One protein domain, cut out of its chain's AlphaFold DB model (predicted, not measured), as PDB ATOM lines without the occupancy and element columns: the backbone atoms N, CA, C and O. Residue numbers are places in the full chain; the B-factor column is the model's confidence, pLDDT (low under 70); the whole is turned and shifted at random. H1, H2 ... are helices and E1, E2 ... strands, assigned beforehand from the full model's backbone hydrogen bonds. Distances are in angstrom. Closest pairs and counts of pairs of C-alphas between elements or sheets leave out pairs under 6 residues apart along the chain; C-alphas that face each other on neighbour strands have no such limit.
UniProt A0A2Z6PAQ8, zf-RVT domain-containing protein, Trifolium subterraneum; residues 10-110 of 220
ATOM      1  N   TRP A  10     -37.673 -42.837  57.301       64.25
ATOM      2  CA  TRP A  10     -38.084 -43.802  56.286       64.25
ATOM      3  C   TRP A  10     -37.453 -43.549  54.905       64.25
ATOM      4  O   TRP A  10     -36.914 -44.474  54.301       64.25
ATOM      5  N   TRP A  11     -37.457 -42.305  54.411       49.94
ATOM      6  CA  TRP A  11     -36.832 -41.957  53.128       49.94
ATOM      7  C   TRP A  11     -35.314 -42.147  53.150       49.94
ATOM      8  O   TRP A  11     -34.718 -42.586  52.167       49.94
ATOM      9  N   ARG A  12     -34.670 -41.846  54.284       69.69
ATOM     10  CA  ARG A  12     -33.240 -42.110  54.466       69.69
ATOM     11  C   ARG A  12     -32.949 -43.604  54.428       69.69
ATOM     12  O   ARG A  12     -32.065 -44.002  53.683       69.69
ATOM     13  N   ASP A  13     -33.706 -44.425  55.146       68.69
ATOM     14  CA  ASP A  13     -33.502 -45.878  55.156       68.69
ATOM     15  C   ASP A  13     -33.751 -46.513  53.780       68.69
ATOM     16  O   ASP A  13     -32.986 -47.374  53.349       68.69
ATOM     17  N   LEU A  14     -34.742 -46.023  53.034       63.25
ATOM     18  CA  LEU A  14     -34.993 -46.466  51.663       63.25
ATOM     19  C   LEU A  14     -33.839 -46.104  50.712       63.25
ATOM     20  O   LEU A  14     -33.464 -46.910  49.860       63.25
ATOM     21  N   ASN A  15     -33.218 -44.935  50.899       70.69
ATOM     22  CA  ASN A  15     -32.011 -44.568  50.160       70.69
ATOM     23  C   ASN A  15     -30.811 -45.442  50.538       70.69
ATOM     24  O   ASN A  15     -30.068 -45.833  49.648       70.69
ATOM     25  N   LYS A  16     -30.649 -45.837  51.807       72.06
ATOM     26  CA  LYS A  16     -29.584 -46.781  52.201       72.06
ATOM     27  C   LYS A  16     -29.728 -48.129  51.496       72.06
ATOM     28  O   LYS A  16     -28.738 -48.672  51.013       72.06
ATOM     29  N   VAL A  17     -30.963 -48.634  51.393       72.06
ATOM     30  CA  VAL A  17     -31.271 -49.868  50.652       72.06
ATOM     31  C   VAL A  17     -30.973 -49.690  49.164       72.06
ATOM     32  O   VAL A  17     -30.310 -50.541  48.578       72.06
ATOM     33  N   ARG A  18     -31.387 -48.575  48.548       71.81
ATOM     34  CA  ARG A  18     -31.075 -48.257  47.142       71.81
ATOM     35  C   ARG A  18     -29.566 -48.212  46.873       71.81
ATOM     36  O   ARG A  18     -29.133 -48.730  45.849       71.81
ATOM     37  N   SER A  19     -28.794 -47.612  47.773       73.38
ATOM     38  CA  SER A  19     -27.338 -47.446  47.656       73.38
ATOM     39  C   SER A  19     -26.536 -48.676  48.095       73.38
ATOM     40  O   SER A  19     -25.315 -48.599  48.195       73.38
ATOM     41  N   GLY A  20     -27.207 -49.780  48.448       68.94
ATOM     42  CA  GLY A  20     -26.554 -51.009  48.899       68.94
ATOM     43  C   GLY A  20     -25.677 -50.836  50.138       68.94
ATOM     44  O   GLY A  20     -24.690 -51.549  50.287       68.94
ATOM     45  N   GLN A  21     -25.990 -49.884  51.024       70.56
ATOM     46  CA  GLN A  21     -25.156 -49.613  52.195       70.56
ATOM     47  C   GLN A  21     -25.112 -50.847  53.113       70.56
ATOM     48  O   GLN A  21     -26.140 -51.265  53.644       70.56
ATOM     49  N   GLY A  22     -23.917 -51.420  53.305       65.44
ATOM     50  CA  GLY A  22     -23.710 -52.657  54.072       65.44
ATOM     51  C   GLY A  22     -23.766 -53.948  53.244       65.44
ATOM     52  O   GLY A  22     -23.581 -55.024  53.804       65.44
ATOM     53  N   LEU A  23     -23.985 -53.856  51.929       64.81
ATOM     54  CA  LEU A  23     -23.837 -54.970  50.994       64.81
ATOM     55  C   LEU A  23     -22.444 -54.953  50.359       64.81
ATOM     56  O   LEU A  23     -21.790 -53.914  50.280       64.81
ATOM     57  N   ILE A  24     -22.016 -56.114  49.863       70.94
ATOM     58  CA  ILE A  24     -20.762 -56.262  49.107       70.94
ATOM     59  C   ILE A  24     -20.832 -55.474  47.786       70.94
ATOM     60  O   ILE A  24     -19.820 -54.956  47.323       70.94
ATOM     61  N   ASP A  25     -22.032 -55.348  47.208       72.31
ATOM     62  CA  ASP A  25     -22.290 -54.595  45.981       72.31
ATOM     63  C   ASP A  25     -23.096 -53.304  46.270       72.31
ATOM     64  O   ASP A  25     -24.323 -53.356  46.436       72.31
ATOM     65  N   PRO A  26     -22.446 -52.121  46.305       73.00
ATOM     66  CA  PRO A  26     -23.116 -50.835  46.527       73.00
ATOM     67  C   PRO A  26     -24.018 -50.416  45.355       73.00
ATOM     68  O   PRO A  26     -24.834 -49.503  45.478       73.00
ATOM     69  N   ARG A  27     -23.904 -51.080  44.202       73.62
ATOM     70  CA  ARG A  27     -24.732 -50.831  43.025       73.62
ATOM     71  C   ARG A  27     -25.747 -51.937  42.780       73.62
ATOM     72  O   ARG A  27     -26.387 -51.911  41.731       73.62
ATOM     73  N   TRP A  28     -25.990 -52.827  43.746       79.69
ATOM     74  CA  TRP A  28     -26.847 -54.002  43.557       79.69
ATOM     75  C   TRP A  28     -28.185 -53.675  42.883       79.69
ATOM     76  O   TRP A  28     -28.624 -54.394  41.992       79.69
ATOM     77  N   LEU A  29     -28.845 -52.576  43.258       77.62
ATOM     78  CA  LEU A  29     -30.132 -52.227  42.675       77.62
ATOM     79  C   LEU A  29     -29.965 -51.724  41.237       77.62
ATOM     80  O   LEU A  29     -30.673 -52.176  40.345       77.62
ATOM     81  N   ALA A  30     -29.016 -50.817  41.007       73.31
ATOM     82  CA  ALA A  30     -28.753 -50.241  39.689       73.31
ATOM     83  C   ALA A  30     -28.228 -51.286  38.693       73.31
ATOM     84  O   ALA A  30     -28.613 -51.290  37.527       73.31
ATOM     85  N   ASP A  31     -27.397 -52.214  39.156       75.94
ATOM     86  CA  ASP A  31     -26.776 -53.227  38.312       75.94
ATOM     87  C   ASP A  31     -27.743 -54.379  37.997       75.94
ATOM     88  O   ASP A  31     -27.581 -55.062  36.976       75.94
ATOM     89  N   ASN A  32     -28.808 -54.543  38.795       75.31
ATOM     90  CA  ASN A  32     -29.845 -55.559  38.601       75.31
ATOM     91  C   ASN A  32     -31.173 -55.026  38.022       75.31
ATOM     92  O   ASN A  32     -32.073 -55.830  37.763       75.31
ATOM     93  N   ILE A  33     -31.290 -53.717  37.758       69.44
ATOM     94  CA  ILE A  33     -32.481 -53.053  37.201       69.44
ATOM     95  C   ILE A  33     -32.107 -52.283  35.915       69.44
ATOM     96  O   ILE A  33     -31.365 -51.310  35.947       69.44
ATOM     97  N   VAL A  34     -32.630 -52.697  34.753       62.34
ATOM     98  CA  VAL A  34     -32.286 -52.120  33.424       62.34
ATOM     99  C   VAL A  34     -33.474 -51.398  32.774       62.34
ATOM    100  O   VAL A  34     -34.493 -52.034  32.616       62.34
ATOM    101  N   ARG A  35     -33.406 -50.129  32.342       60.59
ATOM    102  CA  ARG A  35     -34.601 -49.365  31.885       60.59
ATOM    103  C   ARG A  35     -35.282 -49.895  30.615       60.59
ATOM    104  O   ARG A  35     -34.615 -50.175  29.626       60.59
ATOM    105  N   GLN A  36     -36.622 -49.918  30.618       58.19
ATOM    106  CA  GLN A  36     -37.459 -50.071  29.418       58.19
ATOM    107  C   GLN A  36     -37.859 -48.718  28.822       58.19
ATOM    108  O   GLN A  36     -38.351 -47.841  29.530       58.19
ATOM    109  N   ILE A  37     -37.735 -48.609  27.504       59.66
ATOM    110  CA  ILE A  37     -38.390 -47.600  26.662       59.66
ATOM    111  C   ILE A  37     -39.635 -48.271  26.073       59.66
ATOM    112  O   ILE A  37     -39.582 -49.479  25.839       59.66
ATOM    113  N   GLY A  38     -40.739 -47.542  25.893       62.03
ATOM    114  CA  GLY A  38     -42.014 -48.069  25.380       62.03
ATOM    115  C   GLY A  38     -41.937 -48.627  23.948       62.03
ATOM    116  O   GLY A  38     -41.081 -49.442  23.614       62.03
ATOM    117  N   ASP A  39     -42.838 -48.215  23.059       66.00
ATOM    118  CA  ASP A  39     -42.744 -48.586  21.636       66.00
ATOM    119  C   ASP A  39     -41.546 -47.923  20.924       66.00
ATOM    120  O   ASP A  39     -41.111 -48.407  19.875       66.00
ATOM    121  N   GLY A  40     -40.986 -46.872  21.536       69.81
ATOM    122  CA  GLY A  40     -39.844 -46.097  21.057       69.81
ATOM    123  C   GLY A  40     -40.209 -45.057  19.999       69.81
ATOM    124  O   GLY A  40     -39.305 -44.384  19.509       69.81
ATOM    125  N   ARG A  41     -41.501 -44.925  19.653       75.75
ATOM    126  CA  ARG A  41     -41.978 -44.067  18.555       75.75
ATOM    127  C   ARG A  41     -42.015 -42.601  18.952       75.75
ATOM    128  O   ARG A  41     -41.751 -41.729  18.138       75.75
ATOM    129  N   THR A  42     -42.329 -42.340  20.217       76.12
ATOM    130  CA  THR A  42     -42.376 -40.994  20.802       76.12
ATOM    131  C   THR A  42     -41.104 -40.636  21.563       76.12
ATOM    132  O   THR A  42     -41.001 -39.532  22.086       76.12
ATOM    133  N   THR A  43     -40.146 -41.565  21.653       79.50
ATOM    134  CA  THR A  43     -38.899 -41.367  22.395       79.50
ATOM    135  C   THR A  43     -37.777 -41.005  21.430       79.50
ATOM    136  O   THR A  43     -37.409 -41.811  20.574       79.50
ATOM    137  N   SER A  44     -37.226 -39.804  21.574       83.19
ATOM    138  CA  SER A  44     -36.132 -39.301  20.742       83.19
ATOM    139  C   SER A  44     -34.800 -39.897  21.188       83.19
ATOM    140  O   SER A  44     -34.416 -39.787  22.352       83.19
ATOM    141  N   PHE A  45     -34.042 -40.488  20.262       82.75
ATOM    142  CA  PHE A  45     -32.762 -41.125  20.585       82.75
ATOM    143  C   PHE A  45     -31.737 -40.128  21.142       82.75
ATOM    144  O   PHE A  45     -31.038 -40.430  22.100       82.75
ATOM    145  N   TRP A  46     -31.663 -38.915  20.598       86.12
ATOM    146  CA  TRP A  46     -30.637 -37.950  21.004       86.12
ATOM    147  C   TRP A  46     -31.074 -36.985  22.098       86.12
ATOM    148  O   TRP A  46     -30.256 -36.614  22.940       86.12
ATOM    149  N   VAL A  47     -32.340 -36.571  22.063       83.62
ATOM    150  CA  VAL A  47     -32.841 -35.395  22.791       83.62
ATOM    151  C   VAL A  47     -33.528 -35.770  24.107       83.62
ATOM    152  O   VAL A  47     -33.558 -34.956  25.030       83.62
ATOM    153  N   ASP A  48     -34.006 -37.010  24.245       79.88
ATOM    154  CA  ASP A  48     -34.599 -37.466  25.502       79.88
ATOM    155  C   ASP A  48     -33.532 -37.786  26.547       79.88
ATOM    156  O   ASP A  48     -32.391 -38.137  26.243       79.88
ATOM    157  N   SER A  49     -33.896 -37.649  27.822       78.62
ATOM    158  CA  SER A  49     -32.968 -37.885  28.929       78.62
ATOM    159  C   SER A  49     -32.779 -39.380  29.193       78.62
ATOM    160  O   SER A  49     -33.656 -40.074  29.727       78.62
ATOM    161  N   TRP A  50     -31.594 -39.852  28.812       74.00
ATOM    162  CA  TRP A  50     -31.153 -41.243  28.917       74.00
ATOM    163  C   TRP A  50     -30.311 -41.509  30.156       74.00
ATOM    164  O   TRP A  50     -30.439 -42.566  30.772       74.00
ATOM    165  N   LEU A  51     -29.459 -40.548  30.505       71.25
ATOM    166  CA  LEU A  51     -28.514 -40.624  31.609       71.25
ATOM    167  C   LEU A  51     -28.945 -39.662  32.719       71.25
ATOM    168  O   LEU A  51     -29.673 -38.702  32.471       71.25
ATOM    169  N   GLU A  52     -28.438 -39.862  33.936       66.00
ATOM    170  CA  GLU A  52     -28.657 -38.905  35.034       66.00
ATOM    171  C   GLU A  52     -28.092 -37.509  34.705       66.00
ATOM    172  O   GLU A  52     -28.617 -36.498  35.163       66.00
ATOM    173  N   VAL A  53     -27.073 -37.451  33.840       66.38
ATOM    174  CA  VAL A  53     -26.464 -36.213  33.320       66.38
ATOM    175  C   VAL A  53     -27.260 -35.562  32.173       66.38
ATOM    176  O   VAL A  53     -26.894 -34.492  31.685       66.38
ATOM    177  N   GLY A  54     -28.368 -36.180  31.745       76.44
ATOM    178  CA  GLY A  54     -29.275 -35.666  30.721       76.44
ATOM    179  C   GLY A  54     -29.250 -36.454  29.398       76.44
ATOM    180  O   GLY A  54     -29.012 -37.666  29.395       76.44
ATOM    181  N   PRO A  55     -29.571 -35.802  28.268       84.31
ATOM    182  CA  PRO A  55     -29.723 -36.456  26.974       84.31
ATOM    183  C   PRO A  55     -28.391 -36.869  26.345       84.31
ATOM    184  O   PRO A  55     -27.344 -36.272  26.613       84.31
ATOM    185  N   LEU A  56     -28.439 -37.870  25.462       82.19
ATOM    186  CA  LEU A  56     -27.251 -38.399  24.780       82.19
ATOM    187  C   LEU A  56     -26.561 -37.333  23.924       82.19
ATOM    188  O   LEU A  56     -25.336 -37.321  23.868       82.19
ATOM    189  N   ALA A  57     -27.316 -36.386  23.352       84.94
ATOM    190  CA  ALA A  57     -26.758 -35.253  22.611       84.94
ATOM    191  C   ALA A  57     -25.807 -34.389  23.452       84.94
ATOM    192  O   ALA A  57     -24.839 -33.840  22.935       84.94
ATOM    193  N   ARG A  58     -26.063 -34.276  24.762       83.88
ATOM    194  CA  ARG A  58     -25.216 -33.503  25.678       83.88
ATOM    195  C   ARG A  58     -24.013 -34.311  26.151       83.88
ATOM    196  O   ARG A  58     -22.918 -33.770  26.236       83.88
ATOM    197  N   ALA A  59     -24.220 -35.590  26.461       80.62
ATOM    198  CA  ALA A  59     -23.155 -36.469  26.939       80.62
ATOM    199  C   ALA A  59     -22.145 -36.835  25.833       80.62
ATOM    200  O   ALA A  59     -20.960 -36.994  26.113       80.62
ATOM    201  N   PHE A  60     -22.604 -36.936  24.583       83.81
ATOM    202  CA  PHE A  60     -21.808 -37.344  23.424       83.81
ATOM    203  C   PHE A  60     -21.964 -36.349  22.264       83.81
ATOM    204  O   PHE A  60     -22.347 -36.727  21.157       83.81
ATOM    205  N   SER A  61     -21.648 -35.074  22.509       83.44
ATOM    206  CA  SER A  61     -21.813 -33.980  21.533       83.44
ATOM    207  C   SER A  61     -21.156 -34.264  20.181       83.44
ATOM    208  O   SER A  61     -21.799 -34.147  19.146       83.44
ATOM    209  N   ARG A  62     -19.915 -34.766  20.183       82.50
ATOM    210  CA  ARG A  62     -19.190 -35.117  18.949       82.50
ATOM    211  C   ARG A  62     -19.891 -36.195  18.120       82.50
ATOM    212  O   ARG A  62     -19.809 -36.169  16.901       82.50
ATOM    213  N   LEU A  63     -20.547 -37.156  18.772       81.81
ATOM    214  CA  LEU A  63     -21.276 -38.222  18.082       81.81
ATOM    215  C   LEU A  63     -22.629 -37.715  17.563       81.81
ATOM    216  O   LEU A  63     -23.068 -38.131  16.497       81.81
ATOM    217  N   TYR A  64     -23.256 -36.789  18.289       83.56
ATOM    218  CA  TYR A  64     -24.474 -36.104  17.863       83.56
ATOM    219  C   TYR A  64     -24.244 -35.200  16.646       83.56
ATOM    220  O   TYR A  64     -25.077 -35.169  15.742       83.56
ATOM    221  N   ASP A  65     -23.105 -34.508  16.578       87.31
ATOM    222  CA  ASP A  65     -22.747 -33.664  15.433       87.31
ATOM    223  C   ASP A  65     -22.595 -34.480  14.142       87.31
ATOM    224  O   ASP A  65     -23.007 -34.016  13.077       87.31
ATOM    225  N   LEU A  66     -22.074 -35.706  14.266       85.19
ATOM    226  CA  LEU A  66     -21.893 -36.680  13.186       85.19
ATOM    227  C   LEU A  66     -23.165 -37.472  12.841       85.19
ATOM    228  O   LEU A  66     -23.143 -38.267  11.907       85.19
ATOM    229  N   ALA A  67     -24.254 -37.315  13.594       80.88
ATOM    230  CA  ALA A  67     -25.478 -38.066  13.349       80.88
ATOM    231  C   ALA A  67     -26.257 -37.490  12.154       80.88
ATOM    232  O   ALA A  67     -26.658 -36.324  12.177       80.88
ATOM    233  N   ASP A  68     -26.552 -38.339  11.164       83.00
ATOM    234  CA  ASP A  68     -27.329 -37.970   9.970       83.00
ATOM    235  C   ASP A  68     -28.753 -37.505  10.310       83.00
ATOM    236  O   ASP A  68     -29.288 -36.588   9.690       83.00
ATOM    237  N   ASN A  69     -29.372 -38.109  11.331       83.69
ATOM    238  CA  ASN A  69     -30.691 -37.713  11.817       83.69
ATOM    239  C   ASN A  69     -30.684 -37.479  13.333       83.69
ATOM    240  O   ASN A  69     -30.705 -38.405  14.146       83.69
ATOM    241  N   LYS A  70     -30.697 -36.199  13.704       86.75
ATOM    242  CA  LYS A  70     -30.672 -35.720  15.093       86.75
ATOM    243  C   LYS A  70     -32.000 -35.911  15.834       86.75
ATOM    244  O   LYS A  70     -32.000 -35.991  17.057       86.75
ATOM    245  N   ASN A  71     -33.103 -36.066  15.103       84.75
ATOM    246  CA  ASN A  71     -34.446 -36.264  15.657       84.75
ATOM    247  C   ASN A  71     -34.943 -37.708  15.481       84.75
ATOM    248  O   ASN A  71     -36.145 -37.958  15.524       84.75
ATOM    249  N   ILE A  72     -34.037 -38.665  15.252       85.94
ATOM    250  CA  ILE A  72     -34.412 -40.064  15.049       85.94
ATOM    251  C   ILE A  72     -35.080 -40.645  16.302       85.94
ATOM    252  O   ILE A  72     -34.603 -40.464  17.430       85.94
ATOM    253  N   SER A  73     -36.194 -41.350  16.102       85.56
ATOM    254  CA  SER A  73     -36.865 -42.077  17.176       85.56
ATOM    255  C   SER A  73     -36.074 -43.332  17.546       85.56
ATOM    256  O   SER A  73     -35.303 -43.879  16.751       85.56
ATOM    257  N   VAL A  74     -36.280 -43.843  18.756       80.31
ATOM    258  CA  VAL A  74     -35.669 -45.113  19.173       80.31
ATOM    259  C   VAL A  74     -36.140 -46.273  18.286       80.31
ATOM    260  O   VAL A  74     -35.352 -47.180  18.010       80.31
ATOM    261  N   THR A  75     -37.390 -46.259  17.806       81.00
ATOM    262  CA  THR A  75     -37.910 -47.289  16.888       81.00
ATOM    263  C   THR A  75     -37.181 -47.284  15.549       81.00
ATOM    264  O   THR A  75     -36.760 -48.348  15.091       81.00
ATOM    265  N   ASP A  76     -36.989 -46.110  14.950       82.94
ATOM    266  CA  ASP A  76     -36.327 -45.977  13.647       82.94
ATOM    267  C   ASP A  76     -34.832 -46.276  13.764       82.94
ATOM    268  O   ASP A  76     -34.247 -46.932  12.904       82.94
ATOM    269  N   MET A  77     -34.211 -45.893  14.881       81.31
ATOM    270  CA  MET A  77     -32.832 -46.275  15.180       81.31
ATOM    271  C   MET A  77     -32.692 -47.802  15.283       81.31
ATOM    272  O   MET A  77     -31.746 -48.378  14.745       81.31
ATOM    273  N   CYS A  78     -33.670 -48.487  15.892       75.06
ATOM    274  CA  CYS A  78     -33.691 -49.951  15.925       75.06
ATOM    275  C   CYS A  78     -33.885 -50.582  14.539       75.06
ATOM    276  O   CYS A  78     -33.304 -51.631  14.260       75.06
ATOM    277  N   ALA A  79     -34.686 -49.959  13.669       78.56
ATOM    278  CA  ALA A  79     -34.867 -50.401  12.287       78.56
ATOM    279  C   ALA A  79     -33.569 -50.283  11.467       78.56
ATOM    280  O   ALA A  79     -33.298 -51.137  10.629       78.56
ATOM    281  N   ASN A  80     -32.708 -49.315  11.799       77.50
ATOM    282  CA  ASN A  80     -31.354 -49.170  11.255       77.50
ATOM    283  C   ASN A  80     -30.332 -50.170  11.848       77.50
ATOM    284  O   ASN A  80     -29.124 -49.953  11.783       77.50
ATOM    285  N   GLY A  81     -30.797 -51.272  12.449       69.94
ATOM    286  CA  GLY A  81     -29.954 -52.377  12.919       69.94
ATOM    287  C   GLY A  81     -29.464 -52.262  14.365       69.94
ATOM    288  O   GLY A  81     -28.810 -53.182  14.863       69.94
ATOM    289  N   TRP A  82     -29.807 -51.189  15.082       68.81
ATOM    290  CA  TRP A  82     -29.431 -51.037  16.488       68.81
ATOM    291  C   TRP A  82     -30.297 -51.922  17.395       68.81
ATOM    292  O   TRP A  82     -31.522 -51.841  17.402       68.81
ATOM    293  N   LYS A  83     -29.676 -52.770  18.222       60.38
ATOM    294  CA  LYS A  83     -30.408 -53.637  19.161       60.38
ATOM    295  C   LYS A  83     -30.494 -53.003  20.548       60.38
ATOM    296  O   LYS A  83     -29.475 -52.796  21.198       60.38
ATOM    297  N   TRP A  84     -31.719 -52.792  21.033       62.94
ATOM    298  CA  TRP A  84     -32.010 -52.302  22.387       62.94
ATOM    299  C   TRP A  84     -32.925 -53.257  23.168       62.94
ATOM    300  O   TRP A  84     -33.767 -53.950  22.593       62.94
ATOM    301  N   ARG A  85     -32.781 -53.296  24.503       56.06
ATOM    302  CA  ARG A  85     -33.617 -54.121  25.395       56.06
ATOM    303  C   ARG A  85     -34.850 -53.341  25.861       56.06
ATOM    304  O   ARG A  85     -34.746 -52.426  26.664       56.06
ATOM    305  N   ARG A  86     -36.033 -53.743  25.385       54.72
ATOM    306  CA  ARG A  86     -37.329 -53.104  25.679       54.72
ATOM    307  C   ARG A  86     -38.002 -53.615  26.962       54.72
ATOM    308  O   ARG A  86     -39.210 -53.751  26.948       54.72
ATOM    309  N   ARG A  87     -37.311 -53.968  28.052       59.47
ATOM    310  CA  ARG A  87     -37.989 -54.320  29.326       59.47
ATOM    311  C   ARG A  87     -37.117 -54.052  30.543       59.47
ATOM    312  O   ARG A  87     -35.906 -54.217  30.434       59.47
ATOM    313  N   TRP A  88     -37.731 -53.713  31.690       57.53
ATOM    314  CA  TRP A  88     -37.047 -53.812  32.976       57.53
ATOM    315  C   TRP A  88     -36.703 -55.265  33.258       57.53
ATOM    316  O   TRP A  88     -37.569 -56.060  33.609       57.53
ATOM    317  N   VAL A  89     -35.441 -55.618  33.000       71.19
ATOM    318  CA  VAL A  89     -34.930 -56.974  33.187       71.19
ATOM    319  C   VAL A  89     -34.390 -57.076  34.595       71.19
ATOM    320  O   VAL A  89     -33.362 -56.482  34.918       71.19
ATOM    321  N   TRP A  90     -35.084 -57.857  35.408       80.31
ATOM    322  CA  TRP A  90     -34.597 -58.244  36.716       80.31
ATOM    323  C   TRP A  90     -33.608 -59.403  36.581       80.31
ATOM    324  O   TRP A  90     -33.998 -60.518  36.236       80.31
ATOM    325  N   LYS A  91     -32.319 -59.145  36.817       80.00
ATOM    326  CA  LYS A  91     -31.253 -60.143  36.596       80.00
ATOM    327  C   LYS A  91     -31.203 -61.242  37.662       80.00
ATOM    328  O   LYS A  91     -30.640 -62.300  37.409       80.00
ATOM    329  N   LEU A  92     -31.833 -61.020  38.817       80.44
ATOM    330  CA  LEU A  92     -31.812 -61.940  39.960       80.44
ATOM    331  C   LEU A  92     -32.910 -63.017  39.905       80.44
ATOM    332  O   LEU A  92     -33.113 -63.745  40.874       80.44
ATOM    333  N   HIS A  93     -33.645 -63.131  38.794       80.38
ATOM    334  CA  HIS A  93     -34.633 -64.192  38.616       80.38
ATOM    335  C   HIS A  93     -34.743 -64.646  37.149       80.38
ATOM    336  O   HIS A  93     -34.803 -63.794  36.259       80.38
ATOM    337  N   PRO A  94     -34.869 -65.960  36.866       77.75
ATOM    338  CA  PRO A  94     -34.970 -66.479  35.495       77.75
ATOM    339  C   PRO A  94     -36.144 -65.913  34.686       77.75
ATOM    340  O   PRO A  94     -36.040 -65.751  33.473       77.75
ATOM    341  N   SER A  95     -37.251 -65.547  35.346       80.69
ATOM    342  CA  SER A  95     -38.404 -64.911  34.682       80.69
ATOM    343  C   SER A  95     -38.138 -63.474  34.214       80.69
ATOM    344  O   SER A  95     -39.023 -62.853  33.619       80.69
ATOM    345  N   GLN A  96     -36.957 -62.919  34.516       75.38
ATOM    346  CA  GLN A  96     -36.557 -61.547  34.195       75.38
ATOM    347  C   GLN A  96     -37.503 -60.475  34.752       75.38
ATOM    348  O   GLN A  96     -37.458 -59.322  34.327       75.38
ATOM    349  N   SER A  97     -38.359 -60.855  35.700       79.38
ATOM    350  CA  SER A  97     -39.371 -60.010  36.323       79.38
ATOM    351  C   SER A  97     -39.030 -59.824  37.793       79.38
ATOM    352  O   SER A  97     -38.592 -60.769  38.454       79.38
ATOM    353  N   TYR A  98     -39.234 -58.611  38.298       75.00
ATOM    354  CA  TYR A  98     -38.982 -58.306  39.699       75.00
ATOM    355  C   TYR A  98     -39.892 -59.140  40.606       75.00
ATOM    356  O   TYR A  98     -41.104 -59.214  40.394       75.00
ATOM    357  N   SER A  99     -39.314 -59.736  41.646       79.12
ATOM    358  CA  SER A  99     -40.075 -60.321  42.742       79.12
ATOM    359  C   SER A  99     -39.419 -59.976  44.069       79.12
ATOM    360  O   SER A  99     -38.200 -60.078  44.215       79.12
ATOM    361  N   VAL A 100     -40.241 -59.634  45.065       75.44
ATOM    362  CA  VAL A 100     -39.767 -59.352  46.429       75.44
ATOM    363  C   VAL A 100     -38.937 -60.521  46.963       75.44
ATOM    364  O   VAL A 100     -37.919 -60.305  47.601       75.44
ATOM    365  N   ARG A 101     -39.314 -61.761  46.627       75.00
ATOM    366  CA  ARG A 101     -38.596 -62.977  47.028       75.00
ATOM    367  C   ARG A 101     -37.163 -63.041  46.495       75.00
ATOM    368  O   ARG A 101     -36.263 -63.373  47.254       75.00
ATOM    369  N   SER A 102     -36.948 -62.753  45.211       79.38
ATOM    370  CA  SER A 102     -35.605 -62.820  44.609       79.38
ATOM    371  C   SER A 102     -34.716 -61.659  45.056       79.38
ATOM    372  O   SER A 102     -33.537 -61.871  45.322       79.38
ATOM    373  N   ALA A 103     -35.289 -60.464  45.229       77.44
ATOM    374  CA  ALA A 103     -34.592 -59.331  45.834       77.44
ATOM    375  C   ALA A 103     -34.197 -59.625  47.286       77.44
ATOM    376  O   ALA A 103     -33.035 -59.481  47.642       77.44
ATOM    377  N   TYR A 104     -35.144 -60.097  48.101       73.00
ATOM    378  CA  TYR A 104     -34.900 -60.438  49.499       73.00
ATOM    379  C   TYR A 104     -33.832 -61.523  49.631       73.00
ATOM    380  O   TYR A 104     -32.873 -61.320  50.357       73.00
ATOM    381  N   SER A 105     -33.938 -62.612  48.861       75.56
ATOM    382  CA  SER A 105     -32.942 -63.686  48.865       75.56
ATOM    383  C   SER A 105     -31.539 -63.167  48.551       75.56
ATOM    384  O   SER A 105     -30.605 -63.528  49.250       75.56
ATOM    385  N   TYR A 106     -31.377 -62.311  47.539       76.94
ATOM    386  CA  TYR A 106     -30.071 -61.739  47.204       76.94
ATOM    387  C   TYR A 106     -29.532 -60.832  48.320       76.94
ATOM    388  O   TYR A 106     -28.359 -60.912  48.669       76.94
ATOM    389  N   LEU A 107     -30.401 -60.014  48.920       70.31
ATOM    390  CA  LEU A 107     -30.046 -59.130  50.033       70.31
ATOM    391  C   LEU A 107     -29.667 -59.893  51.309       70.31
ATOM    392  O   LEU A 107     -28.871 -59.393  52.099       70.31
ATOM    393  N   THR A 108     -30.227 -61.085  51.522       66.44
ATOM    394  CA  THR A 108     -29.973 -61.900  52.717       66.44
ATOM    395  C   THR A 108     -28.940 -63.004  52.505       66.44
ATOM    396  O   THR A 108     -28.522 -63.611  53.481       66.44
ATOM    397  N   MET A 109     -28.474 -63.253  51.274       64.56
ATOM    398  CA  MET A 109     -27.453 -64.273  50.977       64.56
ATOM    399  C   MET A 109     -26.106 -64.016  51.671       64.56
ATOM    400  O   MET A 109     -25.359 -64.961  51.913       64.56
ATOM    401  N   SER A 110     -25.789 -62.760  51.994       52.78
ATOM    402  CA  SER A 110     -24.555 -62.367  52.691       52.78
ATOM    403  C   SER A 110     -24.686 -62.304  54.214       52.78
ATOM    404  O   SER A 110     -23.672 -62.176  54.897       52.78
TER     405      SER A 110
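What this domain is: This is residues 10 to 110 of the 220 residues of the protein "zf-RVT domain-containing protein" of Trifolium subterraneum (UniProt A0A2Z6PAQ8). Two loose lobes of short helices and loops stand at opposite ends of an elongated shape, joined by two long stretches that run between them. One lobe holds H1, H2 and H6; the other holds E1, H3, H4 and H5, and a short antiparallel pairing of residues 33 to 34 with 89 to 90 ties the two joining stretches together. The printed part has 101 residues with six named helices and one named strand, in the order H1, H2, E1, H3, H4, H5, H6, and it is mostly helix, though under half of the residues are in named elements. The whole is loose, with a radius of gyration of the C-alphas of 17.3 A, and its C-alphas span 49 by 28 by 22 A.

Where its parts are: Begin with the two longest helices, of 9 residues each. Find C-alpha 10 at (-38.084, -43.802, 56.286); from there H1, residues 10 to 18, runs 12.4 A to C-alpha 18. H6, residues 100 to 108, covers 11.9 A and ends at C-alpha 108, at (-29.973, -61.900, 52.717). Between them along the chain you meet H2, residues 28 to 32, 6.0 A; strand E1, residues 49 to 51, 5.9 A; H3, residues 56 to 59, 5.0 A; H4, residues 61 to 65, 6.2 A; and H5, residues 74 to 79, 8.7 A, which begins at C-alpha 74, at (-35.669, -45.113, 19.173).

How they stand to each other: Start at H1, which is close to H2 but not clearly touching it: their closest C-alphas, those of Arg 18 and Leu 29, are 6.1 A apart. H2 and H6 are near each other, with 5 pairs of C-alphas within 10 A, while H1 and H6 are apart. H3 and H4 only just touch, and only at the corner by their link, with 3 pairs of C-alphas within 8 A; the closest are those of Ala 57 and Tyr 64, at 5.3 A. E1 pairs with no named strand, but its residues 49 to 51 pair antiparallel with residues 54 to 55. The closest C-alphas of E1 and H3, those of Trp 50 and Leu 56, are 6.4 A apart. H5 touches no helix. Every O i to N i+4 pair is within hydrogen-bond range in H1, H2, H4, H5 and H6; H3 is too short for such a pair.

The domain as a whole: Look from Asp 68 to Ser 110 for the two C-alphas farthest apart, 49.3 A. The printed part has no cut. Two links are long: H2 to E1, with 16 residues, and H5 to H6, with 20. The mean pLDDT of the printed part is 74.2, and 29 residues are under 70, among them residues 10 to 14, 33 to 40 and 81 to 88.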